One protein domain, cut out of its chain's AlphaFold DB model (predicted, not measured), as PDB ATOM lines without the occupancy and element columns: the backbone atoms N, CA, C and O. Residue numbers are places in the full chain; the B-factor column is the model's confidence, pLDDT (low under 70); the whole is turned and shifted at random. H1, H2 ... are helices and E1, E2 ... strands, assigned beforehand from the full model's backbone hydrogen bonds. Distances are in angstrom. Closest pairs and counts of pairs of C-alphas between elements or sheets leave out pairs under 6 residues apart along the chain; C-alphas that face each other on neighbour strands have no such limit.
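What this domain is: This is residues 8 to 55 and 62 to 89 of the 89 residues of an uncharacterized protein of Arundo donax (UniProt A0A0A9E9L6). A narrow ladder of two antiparallel strands, E1 and E2, makes the middle of a long, flat shape; H1 sits at one end, and H2 at the other, where unnamed residues 8 to 38 loop before reaching E1. Residues 49 to 55 stick out. The printed part has 76 residues, under half in named elements, in the order E1, H1, E2, H2: mixed class, extended, radius of gyration of the C-alphas 19.2 A, spans 61 by 35 by 19 A.

Where its parts are: Find C-alpha 39 at (205.935, 134.596, 312.112), where E1, residues 39 to 43, begins its 13.6 A. Next come H1, residues 45 to 52, 10.4 A, and E2, residues 66 to 70, 12.8 A. H2, residues 75 to 87, runs 18.7 A to (233.744, 132.048, 315.788).

How they stand to each other: Look at N 40 and O 69, 2.9 A apart: E1 and E2 are antiparallel at 160 degrees. H2 is apart from E1 and H1. In H1 and H2 every O i to N i+4 pair is within hydrogen-bond range.

The domain as a whole: C-alphas 55 and 89, the farthest apart, are 64.6 A apart. Residues 56 to 61 are cut out, a gap of 18.4 A between C-alphas 55 and 62. No link printed whole is long. Residues 8 to 10 and 88 to 89 have pLDDT under 70.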
ATOM      1  N   ASN A   8     225.926 130.081 293.603       64.94
ATOM      2  CA  ASN A   8     225.186 131.105 292.868       64.94
ATOM      3  C   ASN A   8     224.323 132.009 293.755       64.94
ATOM      4  O   ASN A   8     224.094 133.159 293.377       64.94
ATOM      5  N   MET A   9     223.855 131.513 294.902       65.88
ATOM      6  CA  MET A   9     223.042 132.252 295.872       65.88
ATOM      7  C   MET A   9     223.880 133.202 296.739       65.88
ATOM      8  O   MET A   9     223.341 134.150 297.309       65.88
ATOM      9  N   LEU A  10     225.192 132.966 296.841       68.88
ATOM     10  CA  LEU A  10     226.114 133.795 297.625       68.88
ATOM     11  C   LEU A  10     226.412 135.136 296.945       68.88
ATOM     12  O   LEU A  10     226.649 136.140 297.612       68.88
ATOM     13  N   LYS A  11     226.378 135.174 295.609       73.44
ATOM     14  CA  LYS A  11     226.697 136.382 294.844       73.44
ATOM     15  C   LYS A  11     225.520 137.358 294.864       73.44
ATOM     16  O   LYS A  11     224.437 137.015 294.395       73.44
ATOM     17  N   LYS A  12     225.768 138.592 295.318       80.88
ATOM     18  CA  LYS A  12     224.823 139.720 295.229       80.88
ATOM     19  C   LYS A  12     224.408 139.924 293.766       80.88
ATOM     20  O   LYS A  12     225.241 140.207 292.907       80.88
ATOM     21  N   ARG A  13     223.120 139.768 293.466       82.62
ATOM     22  CA  ARG A  13     222.518 139.972 292.140       82.62
ATOM     23  C   ARG A  13     221.284 140.852 292.274       82.62
ATOM     24  O   ARG A  13     220.484 140.672 293.187       82.62
ATOM     25  N   LYS A  14     221.111 141.793 291.347       84.00
ATOM     26  CA  LYS A  14     219.866 142.558 291.230       84.00
ATOM     27  C   LYS A  14     218.861 141.737 290.428       84.00
ATOM     28  O   LYS A  14     219.164 141.281 289.329       84.00
ATOM     29  N   LEU A  15     217.691 141.537 291.006       83.00
ATOM     30  CA  LEU A  15     216.518 140.950 290.381       83.00
ATOM     31  C   LEU A  15     215.606 142.076 289.844       83.00
ATOM     32  O   LEU A  15     215.791 143.248 290.194       83.00
ATOM     33  N   PRO A  16     214.620 141.751 288.988       90.50
ATOM     34  CA  PRO A  16     213.605 142.710 288.561       90.50
ATOM     35  C   PRO A  16     212.881 143.373 289.745       90.50
ATOM     36  O   PRO A  16     212.877 142.852 290.860       90.50
ATOM     37  N   PHE A  17     212.252 144.522 289.490       87.38
ATOM     38  CA  PHE A  17     211.497 145.294 290.493       87.38
ATOM     39  C   PHE A  17     212.328 145.796 291.686       87.38
ATOM     40  O   PHE A  17     211.795 146.047 292.760       87.38
ATOM     41  N   GLY A  18     213.644 145.953 291.507       76.88
ATOM     42  CA  GLY A  18     214.533 146.460 292.557       76.88
ATOM     43  C   GLY A  18     214.836 145.447 293.662       76.88
ATOM     44  O   GLY A  18     215.436 145.809 294.670       76.88
ATOM     45  N   LEU A  19     214.454 144.181 293.476       79.19
ATOM     46  CA  LEU A  19     214.786 143.111 294.405       79.19
ATOM     47  C   LEU A  19     216.284 142.786 294.318       79.19
ATOM     48  O   LEU A  19     216.906 142.900 293.262       79.19
ATOM     49  N   ALA A  20     216.883 142.366 295.426       76.88
ATOM     50  CA  ALA A  20     218.268 141.910 295.468       76.88
ATOM     51  C   ALA A  20     218.325 140.498 296.054       76.88
ATOM     52  O   ALA A  20     217.618 140.182 297.008       76.88
ATOM     53  N   LEU A  21     219.162 139.654 295.462       76.81
ATOM     54  CA  LEU A  21     219.402 138.280 295.878       76.81
ATOM     55  C   LEU A  21     220.860 138.121 296.293       76.81
ATOM     56  O   LEU A  21     221.748 138.555 295.564       76.81
ATOM     57  N   GLY A  22     221.097 137.469 297.429       80.75
ATOM     58  CA  GLY A  22     222.443 137.265 297.961       80.75
ATOM     59  C   GLY A  22     223.071 138.534 298.549       80.75
ATOM     60  O   GLY A  22     222.514 139.633 298.464       80.75
ATOM     61  N   GLY A  23     224.246 138.359 299.149       85.56
ATOM     62  CA  GLY A  23     224.962 139.403 299.878       85.56
ATOM     63  C   GLY A  23     224.290 139.848 301.186       85.56
ATOM     64  O   GLY A  23     223.218 139.364 301.543       85.56
ATOM     65  N   GLY A  24     224.902 140.803 301.887       88.69
ATOM     66  CA  GLY A  24     224.380 141.401 303.121       88.69
ATOM     67  C   GLY A  24     224.670 140.617 304.401       88.69
ATOM     68  O   GLY A  24     224.052 140.887 305.434       88.69
ATOM     69  N   SER A  25     225.561 139.625 304.348       91.44
ATOM     70  CA  SER A  25     226.024 138.935 305.553       91.44
ATOM     71  C   SER A  25     226.913 139.840 306.419       91.44
ATOM     72  O   SER A  25     227.426 140.853 305.955       91.44
ATOM     73  N   ILE A  26     227.136 139.461 307.682       92.56
ATOM     74  CA  ILE A  26     227.998 140.225 308.609       92.56
ATOM     75  C   ILE A  26     229.481 140.272 308.208       92.56
ATOM     76  O   ILE A  26     230.233 141.046 308.789       92.56
ATOM     77  N   ALA A  27     229.917 139.417 307.279       89.38
ATOM     78  CA  ALA A  27     231.300 139.378 306.805       89.38
ATOM     79  C   ALA A  27     231.535 140.252 305.563       89.38
ATOM     80  O   ALA A  27     232.663 140.337 305.084       89.38
ATOM     81  N   GLU A  28     230.488 140.870 305.016       88.56
ATOM     82  CA  GLU A  28     230.588 141.749 303.852       88.56
ATOM     83  C   GLU A  28     230.795 143.210 304.258       88.56
ATOM     84  O   GLU A  28     230.429 143.620 305.357       88.56
ATOM     85  N   GLU A  29     231.346 144.011 303.338       90.12
ATOM     86  CA  GLU A  29     231.580 145.451 303.541       90.12
ATOM     87  C   GLU A  29     230.279 146.231 303.797       90.12
ATOM     88  O   GLU A  29     230.266 147.193 304.562       90.12
ATOM     89  N   GLU A  30     229.176 145.792 303.184       89.00
ATOM     90  CA  GLU A  30     227.842 146.382 303.323       89.00
ATOM     91  C   GLU A  30     226.851 145.350 303.900       89.00
ATOM     92  O   GLU A  30     226.085 144.734 303.142       89.00
ATOM     93  N   PRO A  31     226.837 145.119 305.226       90.00
ATOM     94  CA  PRO A  31     225.876 144.214 305.843       90.00
ATOM     95  C   PRO A  31     224.444 144.759 305.723       90.00
ATOM     96  O   PRO A  31     224.203 145.965 305.786       90.00
ATOM     97  N   GLN A  32     223.474 143.860 305.563       90.56
ATOM     98  CA  GLN A  32     222.051 144.211 305.590       90.56
ATOM     99  C   GLN A  32     221.523 144.248 307.028       90.56
ATOM    100  O   GLN A  32     222.154 143.739 307.947       90.56
ATOM    101  N   LEU A  33     220.341 144.837 307.230       92.69
ATOM    102  CA  LEU A  33     219.658 144.801 308.521       92.69
ATOM    103  C   LEU A  33     219.183 143.374 308.842       92.69
ATOM    104  O   LEU A  33     218.294 142.844 308.181       92.69
ATOM    105  N   HIS A  34     219.698 142.793 309.925       93.75
ATOM    106  CA  HIS A  34     219.300 141.478 310.443       93.75
ATOM    107  C   HIS A  34     217.998 141.530 311.262       93.75
ATOM    108  O   HIS A  34     217.963 141.112 312.417       93.75
ATOM    109  N   LEU A  35     216.912 142.017 310.661       95.00
ATOM    110  CA  LEU A  35     215.569 142.024 311.250       95.00
ATOM    111  C   LEU A  35     214.605 141.267 310.332       95.00
ATOM    112  O   LEU A  35     214.351 141.688 309.208       95.00
ATOM    113  N   HIS A  36     214.051 140.153 310.816       93.88
ATOM    114  CA  HIS A  36     213.159 139.293 310.033       93.88
ATOM    115  C   HIS A  36     211.827 139.077 310.738       93.88
ATOM    116  O   HIS A  36     211.786 138.625 311.883       93.88
ATOM    117  N   CYS A  37     210.733 139.321 310.020       96.62
ATOM    118  CA  CYS A  37     209.406 138.919 310.462       96.62
ATOM    119  C   CYS A  37     209.259 137.399 310.280       96.62
ATOM    120  O   CYS A  37     208.899 136.908 309.210       96.62
ATOM    121  N   LYS A  38     209.608 136.635 311.323       96.69
ATOM    122  CA  LYS A  38     209.603 135.165 311.285       96.69
ATOM    123  C   LYS A  38     208.198 134.581 311.192       96.69
ATOM    124  O   LYS A  38     208.006 133.580 310.498       96.69
ATOM    125  N   GLN A  39     207.260 135.156 311.931       97.88
ATOM    126  CA  GLN A  39     205.935 134.596 312.112       97.88
ATOM    127  C   GLN A  39     204.900 135.706 312.262       97.88
ATOM    128  O   GLN A  39     205.156 136.702 312.934       97.88
ATOM    129  N   MET A  40     203.733 135.501 311.660       97.88
ATOM    130  CA  MET A  40     202.571 136.367 311.802       97.88
ATOM    131  C   MET A  40     201.329 135.503 312.009       97.88
ATOM    132  O   MET A  40     201.113 134.543 311.272       97.88
ATOM    133  N   ILE A  41     200.531 135.836 313.020       97.19
ATOM    134  CA  ILE A  41     199.256 135.174 313.303       97.19
ATOM    135  C   ILE A  41     198.167 136.205 313.047       97.19
ATOM    136  O   ILE A  41     198.152 137.245 313.705       97.19
ATOM    137  N   LEU A  42     197.296 135.930 312.081       95.62
ATOM    138  CA  LEU A  42     196.217 136.828 311.670       95.62
ATOM    139  C   LEU A  42     194.880 136.084 311.689       95.62
ATOM    140  O   LEU A  42     194.867 134.880 311.438       95.62
ATOM    141  N   PRO A  43     193.758 136.766 311.957       94.62
ATOM    142  CA  PRO A  43     192.443 136.182 311.718       94.62
ATOM    143  C   PRO A  43     192.234 135.936 310.218       94.62
ATOM    144  O   PRO A  43     192.748 136.687 309.382       94.62
ATOM    145  N   ASP A  44     191.462 134.909 309.869       94.75
ATOM    146  CA  ASP A  44     191.043 134.668 308.492       94.75
ATOM    147  C   ASP A  44     190.062 135.756 308.031       94.75
ATOM    148  O   ASP A  44     188.851 135.708 308.253       94.75
ATOM    149  N   VAL A  45     190.614 136.763 307.356       92.44
ATOM    150  CA  VAL A  45     189.843 137.873 306.796       92.44
ATOM    151  C   VAL A  45     188.886 137.387 305.706       92.44
ATOM    152  O   VAL A  45     187.821 137.972 305.545       92.44
ATOM    153  N   SER A  46     189.209 136.313 304.975       92.75
ATOM    154  CA  SER A  46     188.302 135.766 303.959       92.75
ATOM    155  C   SER A  46     187.025 135.236 304.608       92.75
ATOM    156  O   SER A  46     185.929 135.548 304.140       92.75
ATOM    157  N   ALA A  47     187.153 134.502 305.716       90.75
ATOM    158  CA  ALA A  47     186.011 134.045 306.506       90.75
ATOM    159  C   ALA A  47     185.213 135.225 307.092       90.75
ATOM    160  O   ALA A  47     183.985 135.246 306.997       90.75
ATOM    161  N   ALA A  48     185.895 136.259 307.599       90.00
ATOM    162  CA  ALA A  48     185.239 137.477 308.090       90.00
ATOM    163  C   ALA A  48     184.402 138.173 307.001       90.00
ATOM    164  O   ALA A  48     183.269 138.586 307.244       90.00
ATOM    165  N   MET A  49     184.934 138.277 305.777       90.56
ATOM    166  CA  MET A  49     184.227 138.889 304.646       90.56
ATOM    167  C   MET A  49     182.988 138.092 304.224       90.56
ATOM    168  O   MET A  49     182.006 138.689 303.793       90.56
ATOM    169  N   GLN A  50     183.010 136.762 304.351       87.62
ATOM    170  CA  GLN A  50     181.839 135.921 304.081       87.62
ATOM    171  C   GLN A  50     180.743 136.129 305.132       87.62
ATOM    172  O   GLN A  50     179.574 136.249 304.772       87.62
ATOM    173  N   GLN A  51     181.115 136.228 306.412       86.06
ATOM    174  CA  GLN A  51     180.171 136.529 307.493       86.06
ATOM    175  C   GLN A  51     179.510 137.897 307.289       86.06
ATOM    176  O   GLN A  51     178.291 137.983 307.360       86.06
ATOM    177  N   LEU A  52     180.274 138.921 306.894       86.25
ATOM    178  CA  LEU A  52     179.770 140.269 306.575       86.25
ATOM    179  C   LEU A  52     178.728 140.325 305.446       86.25
ATOM    180  O   LEU A  52     177.991 141.303 305.336       86.25
ATOM    181  N   GLN A  53     178.695 139.325 304.564       84.62
ATOM    182  CA  GLN A  53     177.711 139.246 303.479       84.62
ATOM    183  C   GLN A  53     176.411 138.553 303.908       84.62
ATOM    184  O   GLN A  53     175.431 138.572 303.160       84.62
ATOM    185  N   SER A  54     176.393 137.931 305.087       80.00
ATOM    186  CA  SER A  54     175.192 137.327 305.656       80.00
ATOM    187  C   SER A  54     174.284 138.401 306.265       80.00
ATOM    188  O   SER A  54     174.739 139.460 306.677       80.00
ATOM    189  N   SER A  55     172.970 138.168 306.282       72.81
ATOM    190  CA  SER A  55     171.976 139.178 306.685       72.81
ATOM    191  C   SER A  55     171.854 139.391 308.203       72.81
ATOM    192  O   SER A  55     170.932 140.084 308.634       72.81
ATOM    193  N   SER A  62     185.230 136.971 317.064       87.50
ATOM    194  CA  SER A  62     186.131 136.430 318.085       87.50
ATOM    195  C   SER A  62     186.526 134.971 317.818       87.50
ATOM    196  O   SER A  62     187.657 134.581 318.128       87.50
ATOM    197  N   ASP A  63     185.649 134.222 317.143       88.69
ATOM    198  CA  ASP A  63     185.812 132.808 316.786       88.69
ATOM    199  C   ASP A  63     186.482 132.568 315.419       88.69
ATOM    200  O   ASP A  63     186.574 131.426 314.962       88.69
ATOM    201  N   LEU A  64     186.969 133.616 314.740       92.19
ATOM    202  CA  LEU A  64     187.645 133.452 313.449       92.19
ATOM    203  C   LEU A  64     188.889 132.563 313.558       92.19
ATOM    204  O   LEU A  64     189.703 132.684 314.482       92.19
ATOM    205  N   GLU A  65     189.077 131.716 312.542       94.88
ATOM    206  CA  GLU A  65     190.278 130.898 312.417       94.88
ATOM    207  C   GLU A  65     191.529 131.784 312.406       94.88
ATOM    208  O   GLU A  65     191.589 132.822 311.743       94.88
ATOM    209  N   LYS A  66     192.552 131.372 313.158       95.25
ATOM    210  CA  LYS A  66     193.837 132.071 313.222       95.25
ATOM    211  C   LYS A  66     194.806 131.436 312.236       95.25
ATOM    212  O   LYS A  66     195.361 130.370 312.495       95.25
ATOM    213  N   LEU A  67     195.055 132.128 311.134       96.62
ATOM    214  CA  LEU A  67     196.022 131.732 310.123       96.62
ATOM    215  C   LEU A  67     197.444 132.018 310.616       96.62
ATOM    216  O   LEU A  67     197.765 133.132 311.040       96.62
ATOM    217  N   ASN A  68     198.306 131.002 310.555       97.62
ATOM    218  CA  ASN A  68     199.694 131.084 310.997       97.62
ATOM    219  C   ASN A  68     200.654 131.114 309.800       97.62
ATOM    220  O   ASN A  68     200.878 130.101 309.139       97.62
ATOM    221  N   PHE A  69     201.271 132.267 309.562       97.50
ATOM    222  CA  PHE A  69     202.233 132.471 308.486       97.50
ATOM    223  C   PHE A  69     203.651 132.413 309.040       97.50
ATOM    224  O   PHE A  69     204.024 133.229 309.880       97.50
ATOM    225  N   VAL A  70     204.465 131.473 308.555       97.81
ATOM    226  CA  VAL A  70     205.853 131.295 309.005       97.81
ATOM    227  C   VAL A  70     206.805 131.435 307.823       97.81
ATOM    228  O   VAL A  70     206.829 130.595 306.927       97.81
ATOM    229  N   ALA A  71     207.645 132.466 307.841       95.81
ATOM    230  CA  ALA A  71     208.629 132.701 306.791       95.81
ATOM    231  C   ALA A  71     209.965 131.985 307.092       95.81
ATOM    232  O   ALA A  71     210.406 131.938 308.252       95.81
ATOM    233  N   PRO A  72     210.662 131.422 306.087       94.44
ATOM    234  CA  PRO A  72     212.020 130.917 306.272       94.44
ATOM    235  C   PRO A  72     212.993 132.067 306.567       94.44
ATOM    236  O   PRO A  72     212.762 133.206 306.170       94.44
ATOM    237  N   LEU A  73     214.095 131.771 307.265       92.75
ATOM    238  CA  LEU A  73     215.125 132.775 307.542       92.75
ATOM    239  C   LEU A  73     215.828 133.177 306.226       92.75
ATOM    240  O   LEU A  73     216.291 132.269 305.516       92.75
ATOM    241  N   PRO A  74     215.953 134.481 305.912       90.81
ATOM    242  CA  PRO A  74     216.660 134.961 304.730       90.81
ATOM    243  C   PRO A  74     218.111 134.474 304.675       90.81
ATOM    244  O   PRO A  74     218.758 134.269 305.707       90.81
ATOM    245  N   LEU A  75     218.637 134.301 303.459       89.06
ATOM    246  CA  LEU A  75     219.963 133.719 303.238       89.06
ATOM    247  C   LEU A  75     221.076 134.491 303.960       89.06
ATOM    248  O   LEU A  75     221.891 133.872 304.634       89.06
ATOM    249  N   HIS A  76     221.088 135.822 303.874       90.12
ATOM    250  CA  HIS A  76     222.134 136.650 304.481       90.12
ATOM    251  C   HIS A  76     222.184 136.511 306.011       90.12
ATOM    252  O   HIS A  76     223.265 136.436 306.601       90.12
ATOM    253  N   MET A  77     221.020 136.383 306.657       93.69
ATOM    254  CA  MET A  77     220.928 136.136 308.098       93.69
ATOM    255  C   MET A  77     221.388 134.724 308.451       93.69
ATOM    256  O   MET A  77     222.088 134.542 309.442       93.69
ATOM    257  N   ARG A  78     221.046 133.727 307.626       92.38
ATOM    258  CA  ARG A  78     221.500 132.343 307.816       92.38
ATOM    259  C   ARG A  78     223.019 132.227 307.707       92.38
ATOM    260  O   ARG A  78     223.637 131.629 308.575       92.38
ATOM    261  N   LEU A  79     223.621 132.846 306.693       91.31
ATOM    262  CA  LEU A  79     225.078 132.902 306.534       91.31
ATOM    263  C   LEU A  79     225.744 133.565 307.738       91.31
ATOM    264  O   LEU A  79     226.698 133.033 308.294       91.31
ATOM    265  N   SER A  80     225.188 134.690 308.184       92.62
ATOM    266  CA  SER A  80     225.694 135.414 309.351       92.62
ATOM    267  C   SER A  80     225.639 134.570 310.622       92.62
ATOM    268  O   SER A  80     226.579 134.568 311.412       92.62
ATOM    269  N   TRP A  81     224.562 133.805 310.796       93.06
ATOM    270  CA  TRP A  81     224.408 132.876 311.908       93.06
ATOM    271  C   TRP A  81     225.461 131.762 311.896       93.06
ATOM    272  O   TRP A  81     226.062 131.481 312.932       93.06
ATOM    273  N   GLU A  82     225.734 131.161 310.734       92.31
ATOM    274  CA  GLU A  82     226.778 130.135 310.597       92.31
ATOM    275  C   GLU A  82     228.187 130.694 310.861       92.31
ATOM    276  O   GLU A  82     229.007 130.028 311.500       92.31
ATOM    277  N   ILE A  83     228.459 131.936 310.445       90.56
ATOM    278  CA  ILE A  83     229.720 132.630 310.746       90.56
ATOM    279  C   ILE A  83     229.872 132.819 312.261       90.56
ATOM    280  O   ILE A  83     230.876 132.396 312.829       90.56
ATOM    281  N   LEU A  84     228.860 133.373 312.939       91.19
ATOM    282  CA  LEU A  84     228.903 133.604 314.391       91.19
ATOM    283  C   LEU A  84     229.076 132.301 315.179       91.19
ATOM    284  O   LEU A  84     229.864 132.242 316.120       91.19
ATOM    285  N   LYS A  85     228.391 131.232 314.761       90.75
ATOM    286  CA  LYS A  85     228.554 129.896 315.348       90.75
ATOM    287  C   LYS A  85     229.955 129.316 315.177       90.75
ATOM    288  O   LYS A  85     230.368 128.502 315.997       90.75
ATOM    289  N   SER A  86     230.650 129.690 314.108       84.56
ATOM    290  CA  SER A  86     231.998 129.203 313.813       84.56
ATOM    291  C   SER A  86     233.076 129.963 314.591       84.56
ATOM    292  O   SER A  86     234.118 129.385 314.862       84.56
ATOM    293  N   VAL A  87     232.824 131.221 314.977       77.44
ATOM    294  CA  VAL A  87     233.744 132.048 315.788       77.44
ATOM    295  C   VAL A  87     233.715 131.669 317.275       77.44
ATOM    296  O   VAL A  87     234.690 131.882 317.986       77.44
ATOM    297  N   GLY A  88     232.604 131.110 317.761       63.66
ATOM    298  CA  GLY A  88     232.448 130.672 319.154       63.66
ATOM    299  C   GLY A  88     232.965 129.260 319.468       63.66
ATOM    300  O   GLY A  88     232.657 128.748 320.544       63.66
ATOM    301  N   LYS A  89     233.673 128.616 318.536       53.97
ATOM    302  CA  LYS A  89     234.337 127.314 318.711       53.97
ATOM    303  C   LYS A  89     235.844 127.505 318.754       53.97
ATOM    304  O   LYS A  89     236.480 126.757 319.523       53.97
TER     305      LYS A  89